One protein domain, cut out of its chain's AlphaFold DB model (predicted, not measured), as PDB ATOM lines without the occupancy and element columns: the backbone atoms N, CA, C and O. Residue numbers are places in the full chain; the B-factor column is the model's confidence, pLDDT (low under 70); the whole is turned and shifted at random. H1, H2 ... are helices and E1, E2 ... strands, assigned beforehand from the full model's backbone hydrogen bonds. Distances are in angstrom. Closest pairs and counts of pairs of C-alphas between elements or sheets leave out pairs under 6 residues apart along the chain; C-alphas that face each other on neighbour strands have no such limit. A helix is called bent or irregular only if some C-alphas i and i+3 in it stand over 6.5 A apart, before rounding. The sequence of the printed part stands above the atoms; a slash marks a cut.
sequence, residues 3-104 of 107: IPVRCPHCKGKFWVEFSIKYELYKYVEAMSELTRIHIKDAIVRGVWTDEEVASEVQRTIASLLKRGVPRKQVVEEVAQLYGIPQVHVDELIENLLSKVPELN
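Overview. This is residues 3 to 104 of the 107 residues of an uncharacterized protein of Archaeoglobus profundus (strain DSM 5631 / JCM 9629 / NBRC 100127 / Av18) (UniProt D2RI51). A long, bent ribbon of two antiparallel strands, E2 and E3, reaches out as an arm from a small cluster of crossed helices, H1, H2 and H3. The short E1 pairs with E2 at the end of the ribbon near the helices, H4 packs on the end of H1, and at the far tip of the arm residues 28 to 33 stick out free. The printed part has 102 residues with three named strands followed by four named helices; the sheet runs E1 E2 E3, antiparallel, and the class is mixed, helices and strands. The whole is loose, with a radius of gyration of the C-alphas of 17.5 A, and flat, spanning 54 by 37 by 19 A.

Arrangement. Start at E1, residues 3 to 6, and look for its antiparallel neighbour E2, residues 13 to 26: N 5 and O 14 are 2.7 A apart, within hydrogen-bond range. E2 forms a second hairpin with E3, residues 35 to 49, where N 15 and O 48 are 2.8 A apart and N 25 and O 36 are 2.9 A apart. These three strands are a meander, each the antiparallel neighbour of the one before, in a twisted sheet. E2 bends by 62 degrees at residue 17, and E3 by 71 degrees at residue 40. H1, residues 50 to 66, follows by a tight link and only grazes the sheet, with its residues 50 to 54. It forms a helical hairpin with H2, residues 71 to 82, at a steep tilt of 44 degrees, opposite ways; their closest C-alphas, of Leu 64 and Val 74, are 6.5 A apart. H3, residues 86 to 99, touches H1 with residues 92 to 96 alone, about perpendicular at 81 degrees; the closest C-alphas are those of Gln 58 and Leu 96, 6.8 A. H2 and H3 touch at a steep tilt of 64 degrees, closest at the C-alphas of Ala 79 and Gln 86, 5.4 A. H4, residues 101 to 104, touches H1, with the C-alphas of Leu 65 and Leu 103 closest at 6.2 A. Every O i to N i+4 pair is within hydrogen-bond range in H2, 12 of 13 in H1 and 9 of 10 in H3; H4 is too short for such a pair.

Along the chain. Find C-alpha 3 at (110.176, 106.129, 136.675), where E1 begins. E2 spans 35.4 A and E3 34.7 A; H1, 22.7 A long, has a kink of 27 degrees near residue 57. H2 measures 16.2 A and H3 20.1 A. H4 ends at C-alpha 104, (93.388, 100.736, 154.103).

Size, cuts and confidence. The C-alphas farthest apart, of Glu 29 and Glu 102, are 54.1 A from each other. The printed part has no cut, and no link is long. Look for pLDDT under 70 at residues 28 to 33 and at residue 104.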
ATOM      1  N   ILE A   3     110.389 104.914 135.864       93.69
ATOM      2  CA  ILE A   3     110.176 106.129 136.675       93.69
ATOM      3  C   ILE A   3     109.156 107.064 136.036       93.69
ATOM      4  O   ILE A   3     109.082 107.124 134.805       93.69
ATOM      5  N   PRO A   4     108.424 107.848 136.842       93.12
ATOM      6  CA  PRO A   4     107.608 108.922 136.320       93.12
ATOM      7  C   PRO A   4     108.496 110.102 135.894       93.12
ATOM      8  O   PRO A   4     109.387 110.541 136.618       93.12
ATOM      9  N   VAL A   5     108.219 110.653 134.719       92.38
ATOM     10  CA  VAL A   5     108.873 111.832 134.153       92.38
ATOM     11  C   VAL A   5     107.799 112.814 133.712       92.38
ATOM     12  O   VAL A   5     106.802 112.443 133.089       92.38
ATOM     13  N   ARG A   6     108.005 114.097 134.010       93.56
ATOM     14  CA  ARG A   6     107.135 115.162 133.516       93.56
ATOM     15  C   ARG A   6     107.708 115.744 132.234       93.56
ATOM     16  O   ARG A   6     108.814 116.277 132.238       93.56
ATOM     17  N   CYS A   7     106.945 115.679 131.147       89.81
ATOM     18  CA  CYS A   7     107.364 116.269 129.882       89.81
ATOM     19  C   CYS A   7     107.419 117.803 130.015       89.81
ATOM     20  O   CYS A   7     106.403 118.424 130.354       89.81
ATOM     21  N   PRO A   8     108.560 118.456 129.734       91.69
ATOM     22  CA  PRO A   8     108.681 119.904 129.885       91.69
ATOM     23  C   PRO A   8     107.800 120.679 128.897       91.69
ATOM     24  O   PRO A   8     107.386 121.795 129.223       91.69
ATOM     25  N   HIS A   9     107.471 120.078 127.747       92.50
ATOM     26  CA  HIS A   9     106.697 120.698 126.670       92.50
ATOM     27  C   HIS A   9     105.183 120.584 126.884       92.50
ATOM     28  O   HIS A   9     104.508 121.603 126.977       92.50
ATOM     29  N   CYS A  10     104.640 119.367 127.010       92.75
ATOM     30  CA  CYS A  10     103.192 119.159 127.156       92.75
ATOM     31  C   CYS A  10     102.713 119.082 128.613       92.75
ATOM     32  O   CYS A  10     101.519 118.951 128.855       92.75
ATOM     33  N   LYS A  11     103.628 119.128 129.592       92.69
ATOM     34  CA  LYS A  11     103.361 119.005 131.041       92.69
ATOM     35  C   LYS A  11     102.732 117.682 131.495       92.69
ATOM     36  O   LYS A  11     102.519 117.523 132.702       92.69
ATOM     37  N   GLY A  12     102.501 116.748 130.571       90.88
ATOM     38  CA  GLY A  12     102.021 115.398 130.840       90.88
ATOM     39  C   GLY A  12     103.013 114.578 131.663       90.88
ATOM     40  O   GLY A  12     104.229 114.793 131.591       90.88
ATOM     41  N   LYS A  13     102.471 113.656 132.461       91.69
ATOM     42  CA  LYS A  13     103.227 112.663 133.223       91.69
ATOM     43  C   LYS A  13     103.305 111.380 132.398       91.69
ATOM     44  O   LYS A  13     102.283 110.877 131.946       91.69
ATOM     45  N   PHE A  14     104.518 110.883 132.219       92.81
ATOM     46  CA  PHE A  14     104.809 109.645 131.508       92.81
ATOM     47  C   PHE A  14     105.651 108.752 132.397       92.81
ATOM     48  O   PHE A  14     106.373 109.248 133.258       92.81
ATOM     49  N   TRP A  15     105.603 107.455 132.160       94.44
ATOM     50  CA  TRP A  15     106.519 106.510 132.769       94.44
ATOM     51  C   TRP A  15     107.545 106.077 131.743       94.44
ATOM     52  O   TRP A  15     107.197 105.708 130.625       94.44
ATOM     53  N   VAL A  16     108.815 106.151 132.113       94.56
ATOM     54  CA  VAL A  16     109.929 105.841 131.224       94.56
ATOM     55  C   VAL A  16     110.677 104.652 131.792       94.56
ATOM     56  O   VAL A  16     111.183 104.713 132.914       94.56
ATOM     57  N   GLU A  17     110.765 103.579 131.011       94.62
ATOM     58  CA  GLU A  17     111.678 102.483 131.302       94.62
ATOM     59  C   GLU A  17     113.017 102.825 130.679       94.62
ATOM     60  O   GLU A  17     113.145 102.984 129.463       94.62
ATOM     61  N   PHE A  18     114.035 102.910 131.519       92.75
ATOM     62  CA  PHE A  18     115.380 103.188 131.066       92.75
ATOM     63  C   PHE A  18     116.424 102.387 131.834       92.75
ATOM     64  O   PHE A  18     116.183 101.794 132.894       92.75
ATOM     65  N   SER A  19     117.610 102.327 131.247       91.62
ATOM     66  CA  SER A  19     118.805 101.711 131.810       91.62
ATOM     67  C   SER A  19     119.953 102.707 131.718       91.62
ATOM     68  O   SER A  19     120.151 103.302 130.663       91.62
ATOM     69  N   ILE A  20     120.715 102.875 132.799       90.94
ATOM     70  CA  ILE A  20     121.934 103.690 132.798       90.94
ATOM     71  C   ILE A  20     123.143 102.761 132.819       90.94
ATOM     72  O   ILE A  20     123.267 101.916 133.705       90.94
ATOM     73  N   LYS A  21     124.068 102.963 131.881       91.88
ATOM     74  CA  LYS A  21     125.419 102.410 131.959       91.88
ATOM     75  C   LYS A  21     126.309 103.419 132.673       91.88
ATOM     76  O   LYS A  21     126.437 104.557 132.221       91.88
ATOM     77  N   TYR A  22     126.934 103.011 133.771       90.38
ATOM     78  CA  TYR A  22     127.804 103.879 134.563       90.38
ATOM     79  C   TYR A  22     129.082 103.165 135.003       90.38
ATOM     80  O   TYR A  22     129.148 101.937 135.032       90.38
ATOM     81  N   GLU A  23     130.090 103.956 135.352       90.50
ATOM     82  CA  GLU A  23     131.280 103.519 136.077       90.50
ATOM     83  C   GLU A  23     131.267 104.099 137.489       90.50
ATOM     84  O   GLU A  23     130.944 105.274 137.687       90.50
ATOM     85  N   LEU A  24     131.615 103.263 138.467       86.31
ATOM     86  CA  LEU A  24     131.693 103.625 139.876       86.31
ATOM     87  C   LEU A  24     133.154 103.648 140.314       86.31
ATOM     88  O   LEU A  24     133.813 102.610 140.323       86.31
ATOM     89  N   TYR A  25     133.636 104.814 140.725       82.12
ATOM     90  CA  TYR A  25     134.960 104.975 141.311       82.12
ATOM     91  C   TYR A  25     134.809 105.168 142.820       82.12
ATOM     92  O   TYR A  25     134.148 106.110 143.267       82.12
ATOM     93  N   LYS A  26     135.420 104.268 143.593       78.25
ATOM     94  CA  LYS A  26     135.521 104.355 145.053       78.25
ATOM     95  C   LYS A  26     136.972 104.655 145.416       78.25
ATOM     96  O   LYS A  26     137.846 103.848 145.106       78.25
ATOM     97  N   TYR A  27     137.228 105.806 146.030       72.62
ATOM     98  CA  TYR A  27     138.570 106.186 146.474       72.62
ATOM     99  C   TYR A  27     138.757 105.738 147.926       72.62
ATOM    100  O   TYR A  27     138.128 106.285 148.828       72.62
ATOM    101  N   VAL A  28     139.581 104.712 148.148       65.81
ATOM    102  CA  VAL A  28     139.715 104.034 149.449       65.81
ATOM    103  C   VAL A  28     140.947 104.541 150.199       65.81
ATOM    104  O   VAL A  28     141.868 103.773 150.421       65.81
ATOM    105  N   GLU A  29     141.007 105.830 150.554       62.62
ATOM    106  CA  GLU A  29     142.136 106.366 151.356       62.62
ATOM    107  C   GLU A  29     141.766 107.492 152.355       62.62
ATOM    108  O   GLU A  29     142.647 108.015 153.032       62.62
ATOM    109  N   ALA A  30     140.487 107.862 152.531       57.03
ATOM    110  CA  ALA A  30     140.083 108.906 153.488       57.03
ATOM    111  C   ALA A  30     138.789 108.565 154.248       57.03
ATOM    112  O   ALA A  30     137.873 107.976 153.684       57.03
ATOM    113  N   MET A  31     138.691 109.022 155.507       53.69
ATOM    114  CA  MET A  31     137.515 108.883 156.396       53.69
ATOM    115  C   MET A  31     136.213 109.473 155.818       53.69
ATOM    116  O   MET A  31     135.127 109.166 156.302       53.69
ATOM    117  N   SER A  32     136.308 110.319 154.791       58.22
ATOM    118  CA  SER A  32     135.188 110.745 153.954       58.22
ATOM    119  C   SER A  32     135.288 110.031 152.607       58.22
ATOM    120  O   SER A  32     135.930 110.530 151.679       58.22
ATOM    121  N   GLU A  33     134.705 108.841 152.508       64.00
ATOM    122  CA  GLU A  33     134.708 108.050 151.278       64.00
ATOM    123  C   GLU A  33     134.043 108.840 150.136       64.00
ATOM    124  O   GLU A  33     132.823 109.005 150.077       64.00
ATOM    125  N   LEU A  34     134.854 109.362 149.213       70.56
ATOM    126  CA  LEU A  34     134.364 110.024 148.010       70.56
ATOM    127  C   LEU A  34     133.972 108.955 146.988       70.56
ATOM    128  O   LEU A  34     134.800 108.165 146.531       70.56
ATOM    129  N   THR A  35     132.697 108.957 146.608       77.69
ATOM    130  CA  THR A  35     132.176 108.129 145.519       77.69
ATOM    131  C   THR A  35     131.954 108.999 144.289       77.69
ATOM    132  O   THR A  35     131.219 109.984 144.346       77.69
ATOM    133  N   ARG A  36     132.563 108.632 143.158       80.81
ATOM    134  CA  ARG A  36     132.327 109.283 141.861       80.81
ATOM    135  C   ARG A  36     131.584 108.328 140.931       80.81
ATOM    136  O   ARG A  36     132.041 107.214 140.690       80.81
ATOM    137  N   ILE A  37     130.462 108.792 140.380       85.31
ATOM    138  CA  ILE A  37     129.669 108.073 139.373       85.31
ATOM    139  C   ILE A  37     129.874 108.763 138.024       85.31
ATOM    140  O   ILE A  37     129.627 109.961 137.896       85.31
ATOM    141  N   HIS A  38     130.325 108.019 137.017       88.44
ATOM    142  CA  HIS A  38     130.447 108.499 135.643       88.44
ATOM    143  C   HIS A  38     129.395 107.813 134.770       88.44
ATOM    144  O   HIS A  38     129.488 106.617 134.499       88.44
ATOM    145  N   ILE A  39     128.377 108.564 134.353       89.62
ATOM    146  CA  ILE A  39     127.324 108.077 133.457       89.62
ATOM    147  C   ILE A  39     127.880 108.035 132.031       89.62
ATOM    148  O   ILE A  39     128.303 109.062 131.512       89.62
ATOM    149  N   LYS A  40     127.879 106.854 131.408       92.44
ATOM    150  CA  LYS A  40     128.347 106.657 130.028       92.44
ATOM    151  C   LYS A  40     127.225 106.716 129.010       92.44
ATOM    152  O   LYS A  40     127.418 107.241 127.923       92.44
ATOM    153  N   ASP A  41     126.100 106.099 129.348       90.19
ATOM    154  CA  ASP A  41     124.982 105.928 128.429       90.19
ATOM    155  C   ASP A  41     123.667 105.807 129.205       90.19
ATOM    156  O   ASP A  41     123.647 105.310 130.338       90.19
ATOM    157  N   ALA A  42     122.580 106.247 128.585       88.62
ATOM    158  CA  ALA A  42     121.223 106.126 129.087       88.62
ATOM    159  C   ALA A  42     120.312 105.675 127.940       88.62
ATOM    160  O   ALA A  42     120.089 106.403 126.977       88.62
ATOM    161  N   ILE A  43     119.769 104.467 128.064       93.44
ATOM    162  CA  ILE A  43     118.937 103.842 127.036       93.44
ATOM    163  C   ILE A  43     117.493 103.859 127.514       93.44
ATOM    164  O   ILE A  43     117.188 103.258 128.546       93.44
ATOM    165  N   VAL A  44     116.611 104.503 126.751       93.19
ATOM    166  CA  VAL A  44     115.156 104.420 126.937       93.19
ATOM    167  C   VAL A  44     114.636 103.208 126.170       93.19
ATOM    168  O   VAL A  44     114.853 103.094 124.967       93.19
ATOM    169  N   ARG A  45     113.975 102.292 126.879       93.50
ATOM    170  CA  ARG A  45     113.406 101.053 126.327       93.50
ATOM    171  C   ARG A  45     111.929 101.195 125.984       93.50
ATOM    172  O   ARG A  45     111.467 100.566 125.041       93.50
ATOM    173  N   GLY A  46     111.216 102.043 126.718       92.75
ATOM    174  CA  GLY A  46     109.798 102.280 126.507       92.75
ATOM    175  C   GLY A  46     109.304 103.521 127.234       92.75
ATOM    176  O   GLY A  46     109.933 104.003 128.184       92.75
ATOM    177  N   VAL A  47     108.182 104.042 126.746       93.06
ATOM    178  CA  VAL A  47     107.463 105.176 127.324       93.06
ATOM    179  C   VAL A  47     105.988 104.810 127.362       93.06
ATOM    180  O   VAL A  47     105.434 104.421 126.337       93.06
ATOM    181  N   TRP A  48     105.371 104.963 128.527       92.44
ATOM    182  CA  TRP A  48     103.958 104.685 128.771       92.44
ATOM    183  C   TRP A  48     103.278 105.907 129.372       92.44
ATOM    184  O   TRP A  48     103.925 106.761 129.994       92.44
ATOM    185  N   THR A  49     101.965 105.998 129.214       90.75
ATOM    186  CA  THR A  49     101.168 107.006 129.912       90.75
ATOM    187  C   THR A  49     101.007 106.651 131.390       90.75
ATOM    188  O   THR A  49     101.282 105.528 131.828       90.75
ATOM    189  N   ASP A  50     100.576 107.626 132.193       87.38
ATOM    190  CA  ASP A  50     100.273 107.374 133.604       87.38
ATOM    191  C   ASP A  50      99.142 106.351 133.746       87.38
ATOM    192  O   ASP A  50      99.213 105.494 134.617       87.38
ATOM    193  N   GLU A  51      98.144 106.379 132.861       85.50
ATOM    194  CA  GLU A  51      97.009 105.454 132.874       85.50
ATOM    195  C   GLU A  51      97.432 104.007 132.603       85.50
ATOM    196  O   GLU A  51      96.966 103.096 133.292       85.50
ATOM    197  N   GLU A  52      98.325 103.790 131.634       86.50
ATOM    198  CA  GLU A  52      98.823 102.459 131.274       86.50
ATOM    199  C   GLU A  52      99.521 101.801 132.470       86.50
ATOM    200  O   GLU A  52      99.096 100.731 132.920       86.50
ATOM    201  N   VAL A  53     100.512 102.485 133.053       85.62
ATOM    202  CA  VAL A  53     101.281 101.966 134.197       85.62
ATOM    203  C   VAL A  53     100.439 101.907 135.460       85.62
ATOM    204  O   VAL A  53     100.461 100.893 136.161       85.62
ATOM    205  N   ALA A  54      99.666 102.954 135.758       81.12
ATOM    206  CA  ALA A  54      98.830 102.973 136.949       81.12
ATOM    207  C   ALA A  54      97.839 101.811 136.925       81.12
ATOM    208  O   ALA A  54      97.701 101.136 137.937       81.12
ATOM    209  N   SER A  55      97.201 101.513 135.790       83.50
ATOM    210  CA  SER A  55      96.207 100.438 135.742       83.50
ATOM    211  C   SER A  55      96.791  99.069 136.099       83.50
ATOM    212  O   SER A  55      96.132  98.283 136.779       83.50
ATOM    213  N   GLU A  56      98.002  98.756 135.641       89.94
ATOM    214  CA  GLU A  56      98.639  97.462 135.875       89.94
ATOM    215  C   GLU A  56      99.242  97.396 137.278       89.94
ATOM    216  O   GLU A  56      98.913  96.504 138.062       89.94
ATOM    217  N   VAL A  57     100.055  98.392 137.634       92.56
ATOM    218  CA  VAL A  57     100.749  98.428 138.923       92.56
ATOM    219  C   VAL A  57      99.744  98.558 140.069       92.56
ATOM    220  O   VAL A  57      99.857  97.846 141.066       92.56
ATOM    221  N   GLN A  58      98.699  99.385 139.924       90.31
ATOM    222  CA  GLN A  58      97.651  99.502 140.945       90.31
ATOM    223  C   GLN A  58      96.826  98.226 141.083       90.31
ATOM    224  O   GLN A  58      96.396  97.928 142.194       90.31
ATOM    225  N   ARG A  59      96.618  97.441 140.015       91.81
ATOM    226  CA  ARG A  59      95.956  96.128 140.126       91.81
ATOM    227  C   ARG A  59      96.774  95.173 140.991       91.81
ATOM    228  O   ARG A  59      96.208  94.527 141.874       91.81
ATOM    229  N   THR A  60      98.089  95.125 140.785       95.06
ATOM    230  CA  THR A  60      98.997  94.308 141.601       95.06
ATOM    231  C   THR A  60      99.023  94.785 143.052       95.06
ATOM    232  O   THR A  60      98.799  93.982 143.958       95.06
ATOM    233  N   ILE A  61      99.185  96.094 143.283       94.75
ATOM    234  CA  ILE A  61      99.120  96.703 144.621       94.75
ATOM    235  C   ILE A  61      97.791  96.363 145.306       94.75
ATOM    236  O   ILE A  61      97.786  95.874 146.433       94.75
ATOM    237  N   ALA A  62      96.659  96.590 144.635       93.00
ATOM    238  CA  ALA A  62      95.335  96.343 145.195       93.00
ATOM    239  C   ALA A  62      95.148  94.867 145.558       93.00
ATOM    240  O   ALA A  62      94.588  94.562 146.606       93.00
ATOM    241  N   SER A  63      95.628  93.951 144.714       94.19
ATOM    242  CA  SER A  63      95.595  92.510 144.979       94.19
ATOM    243  C   SER A  63      96.387  92.141 146.237       94.19
ATOM    244  O   SER A  63      95.887  91.404 147.084       94.19
ATOM    245  N   LEU A  64      97.594  92.692 146.404       94.50
ATOM    246  CA  LEU A  64      98.431  92.441 147.580       94.50
ATOM    247  C   LEU A  64      97.818  93.029 148.858       94.50
ATOM    248  O   LEU A  64      97.726  92.332 149.866       94.50
ATOM    249  N   LEU A  65      97.311  94.263 148.801       93.81
ATOM    250  CA  LEU A  65      96.627  94.890 149.935       93.81
ATOM    251  C   LEU A  65      95.361  94.119 150.334       93.81
ATOM    252  O   LEU A  65      95.141  93.871 151.516       93.81
ATOM    253  N   LYS A  66      94.562  93.644 149.367       92.69
ATOM    254  CA  LYS A  66      93.388  92.786 149.632       92.69
ATOM    255  C   LYS A  66      93.736  91.450 150.284       92.69
ATOM    256  O   LYS A  66      92.873  90.839 150.900       92.69
ATOM    257  N   ARG A  67      94.971  90.978 150.129       93.50
ATOM    258  CA  ARG A  67      95.473  89.760 150.777       93.50
ATOM    259  C   ARG A  67      96.018  90.022 152.186       93.50
ATOM    260  O   ARG A  67      96.550  89.093 152.785       93.50
ATOM    261  N   GLY A  68      95.924  91.255 152.688       92.69
ATOM    262  CA  GLY A  68      96.464  91.650 153.990       92.69
ATOM    263  C   GLY A  68      97.990  91.776 154.008       92.69
ATOM    264  O   GLY A  68      98.594  91.778 155.079       92.69
ATOM    265  N   VAL A  69      98.646  91.863 152.841       93.94
ATOM    266  CA  VAL A  69     100.105  92.040 152.790       93.94
ATOM    267  C   VAL A  69     100.452  93.423 153.359       93.94
ATOM    268  O   VAL A  69      99.898  94.424 152.892       93.94
ATOM    269  N   PRO A  70     101.372  93.523 154.338       93.44
ATOM    270  CA  PRO A  70     101.750  94.807 154.917       93.44
ATOM    271  C   PRO A  70     102.262  95.785 153.852       93.44
ATOM    272  O   PRO A  70     103.084  95.409 153.018       93.44
ATOM    273  N   ARG A  71     101.859  97.065 153.921       93.88
ATOM    274  CA  ARG A  71     102.246  98.109 152.946       93.88
ATOM    275  C   ARG A  71     103.742  98.109 152.630       93.88
ATOM    276  O   ARG A  71     104.106  98.165 151.466       93.88
ATOM    277  N   LYS A  72     104.603  98.007 153.649       95.12
ATOM    278  CA  LYS A  72     106.063  97.977 153.463       95.12
ATOM    279  C   LYS A  72     106.505  96.825 152.551       95.12
ATOM    280  O   LYS A  72     107.308  97.034 151.652       95.12
ATOM    281  N   GLN A  73     105.935  95.639 152.752       96.44
ATOM    282  CA  GLN A  73     106.211  94.475 151.917       96.44
ATOM    283  C   GLN A  73     105.635  94.654 150.503       96.44
ATOM    284  O   GLN A  73     106.316  94.339 149.535       96.44
ATOM    285  N   VAL A  74     104.438  95.239 150.360       96.50
ATOM    286  CA  VAL A  74     103.884  95.596 149.038       96.50
ATOM    287  C   VAL A  74     104.818  96.541 148.284       96.50
ATOM    288  O   VAL A  74     105.074  96.327 147.102       96.50
ATOM    289  N   VAL A  75     105.352  97.564 148.958       97.00
ATOM    290  CA  VAL A  75     106.298  98.522 148.370       97.00
ATOM    291  C   VAL A  75     107.557  97.812 147.883       97.00
ATOM    292  O   VAL A  75     107.961  98.020 146.742       97.00
ATOM    293  N   GLU A  76     108.156  96.963 148.717       97.12
ATOM    294  CA  GLU A  76     109.364  96.205 148.373       97.12
ATOM    295  C   GLU A  76     109.127  95.257 147.186       97.12
ATOM    296  O   GLU A  76     109.883  95.297 146.211       97.12
ATOM    297  N   GLU A  77     108.052  94.465 147.224       96.94
ATOM    298  CA  GLU A  77     107.718  93.496 146.175       96.94
ATOM    299  C   GLU A  77     107.414  94.177 144.836       96.94
ATOM    300  O   GLU A  77     107.955  93.786 143.800       96.94
ATOM    301  N   VAL A  78     106.582  95.222 144.837       96.38
ATOM    302  CA  VAL A  78     106.198  95.941 143.613       96.38
ATOM    303  C   VAL A  78     107.383  96.718 143.041       96.38
ATOM    304  O   VAL A  78     107.581  96.715 141.823       96.38
ATOM    305  N   ALA A  79     108.203  97.336 143.897       96.44
ATOM    306  CA  ALA A  79     109.414  98.028 143.469       96.44
ATOM    307  C   ALA A  79     110.372  97.077 142.748       96.44
ATOM    308  O   ALA A  79     110.898  97.410 141.684       96.44
ATOM    309  N   GLN A  80     110.567  95.876 143.297       95.75
ATOM    310  CA  GLN A  80     111.420  94.861 142.694       95.75
ATOM    311  C   GLN A  80     110.821  94.296 141.401       95.75
ATOM    312  O   GLN A  80     111.540  94.169 140.411       95.75
ATOM    313  N   LEU A  81     109.521  93.986 141.394       95.19
ATOM    314  CA  LEU A  81     108.838  93.354 140.263       95.19
ATOM    315  C   LEU A  81     108.827  94.245 139.016       95.19
ATOM    316  O   LEU A  81     109.129  93.776 137.922       95.19
ATOM    317  N   TYR A  82     108.501  95.527 139.182       93.44
ATOM    318  CA  TYR A  82     108.388  96.475 138.069       93.44
ATOM    319  C   TYR A  82     109.646  97.331 137.871       93.44
ATOM    320  O   TYR A  82     109.713  98.153 136.958       93.44
ATOM    321  N   GLY A  83     110.654  97.176 138.734       93.62
ATOM    322  CA  GLY A  83     111.847  98.019 138.724       93.62
ATOM    323  C   GLY A  83     111.522  99.498 138.953       93.62
ATOM    324  O   GLY A  83     112.148 100.352 138.319       93.62
ATOM    325  N   ILE A  84     110.536  99.794 139.805       94.94
ATOM    326  CA  ILE A  84     110.102 101.149 140.174       94.94
ATOM    327  C   ILE A  84     110.758 101.527 141.510       94.94
ATOM    328  O   ILE A  84     110.702 100.735 142.450       94.94
ATOM    329  N   PRO A  85     111.361 102.719 141.663       94.62
ATOM    330  CA  PRO A  85     111.846 103.180 142.963       94.62
ATOM    331  C   PRO A  85     110.741 103.183 144.027       94.62
ATOM    332  O   PRO A  85     109.641 103.668 143.770       94.62
ATOM    333  N   GLN A  86     111.049 102.705 145.237       95.88
ATOM    334  CA  GLN A  86     110.070 102.538 146.324       95.88
ATOM    335  C   GLN A  86     109.242 103.801 146.604       95.88
ATOM    336  O   GLN A  86     108.030 103.702 146.757       95.88
ATOM    337  N   VAL A  87     109.863 104.985 146.559       94.75
ATOM    338  CA  VAL A  87     109.171 106.277 146.728       94.75
ATOM    339  C   VAL A  87     107.997 106.457 145.757       94.75
ATOM    340  O   VAL A  87     106.929 106.906 146.154       94.75
ATOM    341  N   HIS A  88     108.148 106.034 144.501       93.56
ATOM    342  CA  HIS A  88     107.085 106.138 143.502       93.56
ATOM    343  C   HIS A  88     106.027 105.046 143.664       93.56
ATOM    344  O   HIS A  88     104.872 105.246 143.294       93.56
ATOM    345  N   VAL A  89     106.392 103.895 144.235       94.69
ATOM    346  CA  VAL A  89     105.411 102.873 144.619       94.69
ATOM    347  C   VAL A  89     104.553 103.377 145.778       94.69
ATOM    348  O   VAL A  89     103.334 103.236 145.730       94.69
ATOM    349  N   ASP A  90     105.155 104.019 146.779       94.19
ATOM    350  CA  ASP A  90     104.425 104.644 147.884       94.19
ATOM    351  C   ASP A  90     103.434 105.708 147.391       94.19
ATOM    352  O   ASP A  90     102.263 105.673 147.770       94.19
ATOM    353  N   GLU A  91     103.854 106.583 146.473       91.56
ATOM    354  CA  GLU A  91     102.961 107.555 145.823       91.56
ATOM    355  C   GLU A  91     101.788 106.865 145.101       91.56
ATOM    356  O   GLU A  91     100.647 107.331 145.153       91.56
ATOM    357  N   LEU A  92     102.031 105.744 144.411       91.38
ATOM    358  CA  LEU A  92     100.973 104.976 143.746       91.38
ATOM    359  C   LEU A  92      99.991 104.359 144.747       91.38
ATOM    360  O   LEU A  92      98.787 104.356 144.478       91.38
ATOM    361  N   ILE A  93     100.481 103.872 145.890       92.88
ATOM    362  CA  ILE A  93      99.649 103.352 146.982       92.88
ATOM    363  C   ILE A  93      98.778 104.470 147.557       92.88
ATOM    364  O   ILE A  93      97.574 104.283 147.697       92.88
ATOM    365  N   GLU A  94      99.334 105.646 147.837       91.62
ATOM    366  CA  GLU A  94      98.572 106.790 148.361       91.62
ATOM    367  C   GLU A  94      97.487 107.256 147.384       91.62
ATOM    368  O   GLU A  94      96.328 107.464 147.759       91.62
ATOM    369  N   ASN A  95      97.827 107.327 146.098       88.25
ATOM    370  CA  ASN A  95      96.868 107.635 145.042       88.25
ATOM    371  C   ASN A  95      95.775 106.564 144.907       88.25
ATOM    372  O   ASN A  95      94.636 106.891 144.579       88.25
ATOM    373  N   LEU A  96      96.090 105.292 145.151       88.75
ATOM    374  CA  LEU A  96      95.105 104.213 145.138       88.75
ATOM    375  C   LEU A  96      94.189 104.279 146.368       88.75
ATOM    376  O   LEU A  96      92.972 104.209 146.219       88.75
ATOM    377  N   LEU A  97      94.750 104.453 147.565       89.44
ATOM    378  CA  LEU A  97      94.003 104.504 148.826       89.44
ATOM    379  C   LEU A  97      93.104 105.741 148.928       89.44
ATOM    380  O   LEU A  97      92.028 105.658 149.513       89.44
ATOM    381  N   SER A  98      93.491 106.867 148.322       88.31
ATOM    382  CA  SER A  98      92.613 108.044 148.228       88.31
ATOM    383  C   SER A  98      91.384 107.806 147.343       88.31
ATOM    384  O   SER A  98      90.344 108.421 147.567       88.31
ATOM    385  N   LYS A  99      91.476 106.893 146.365       86.75
ATOM    386  CA  LYS A  99      90.365 106.503 145.480       86.75
ATOM    387  C   LYS A  99      89.561 105.321 146.020       86.75
ATOM    388  O   LYS A  99      88.369 105.231 145.753       86.75
ATOM    389  N   VAL A 100      90.210 104.412 146.750       87.00
ATOM    390  CA  VAL A 100      89.612 103.183 147.292       87.00
ATOM    391  C   VAL A 100      90.017 103.016 148.767       87.00
ATOM    392  O   VAL A 100      90.886 102.196 149.085       87.00
ATOM    393  N   PRO A 101      89.399 103.775 149.693       81.44
ATOM    394  CA  PRO A 101      89.787 103.778 151.108       81.44
ATOM    395  C   PRO A 101      89.611 102.427 151.814       81.44
ATOM    396  O   PRO A 101      90.271 102.155 152.812       81.44
ATOM    397  N   GLU A 102      88.750 101.559 151.284       83.69
ATOM    398  CA  GLU A 102      88.433 100.226 151.818       83.69
ATOM    399  C   GLU A 102      89.658  99.298 151.891       83.69
ATOM    400  O   GLU A 102      89.707  98.374 152.700       83.69
ATOM    401  N   LEU A 103      90.683  99.566 151.077       79.50
ATOM    402  CA  LEU A 103      91.942  98.820 151.073       79.50
ATOM    403  C   LEU A 103      92.863  99.171 152.253       79.50
ATOM    404  O   LEU A 103      93.856  98.486 152.472       79.50
ATOM    405  N   ASN A 104      92.544 100.216 153.023       68.44
ATOM    406  CA  ASN A 104      93.388 100.736 154.103       68.44
ATOM    407  C   ASN A 104      93.244  99.960 155.434       68.44
ATOM    408  O   ASN A 104      93.831 100.343 156.443       68.44
TER     409      ASN A 104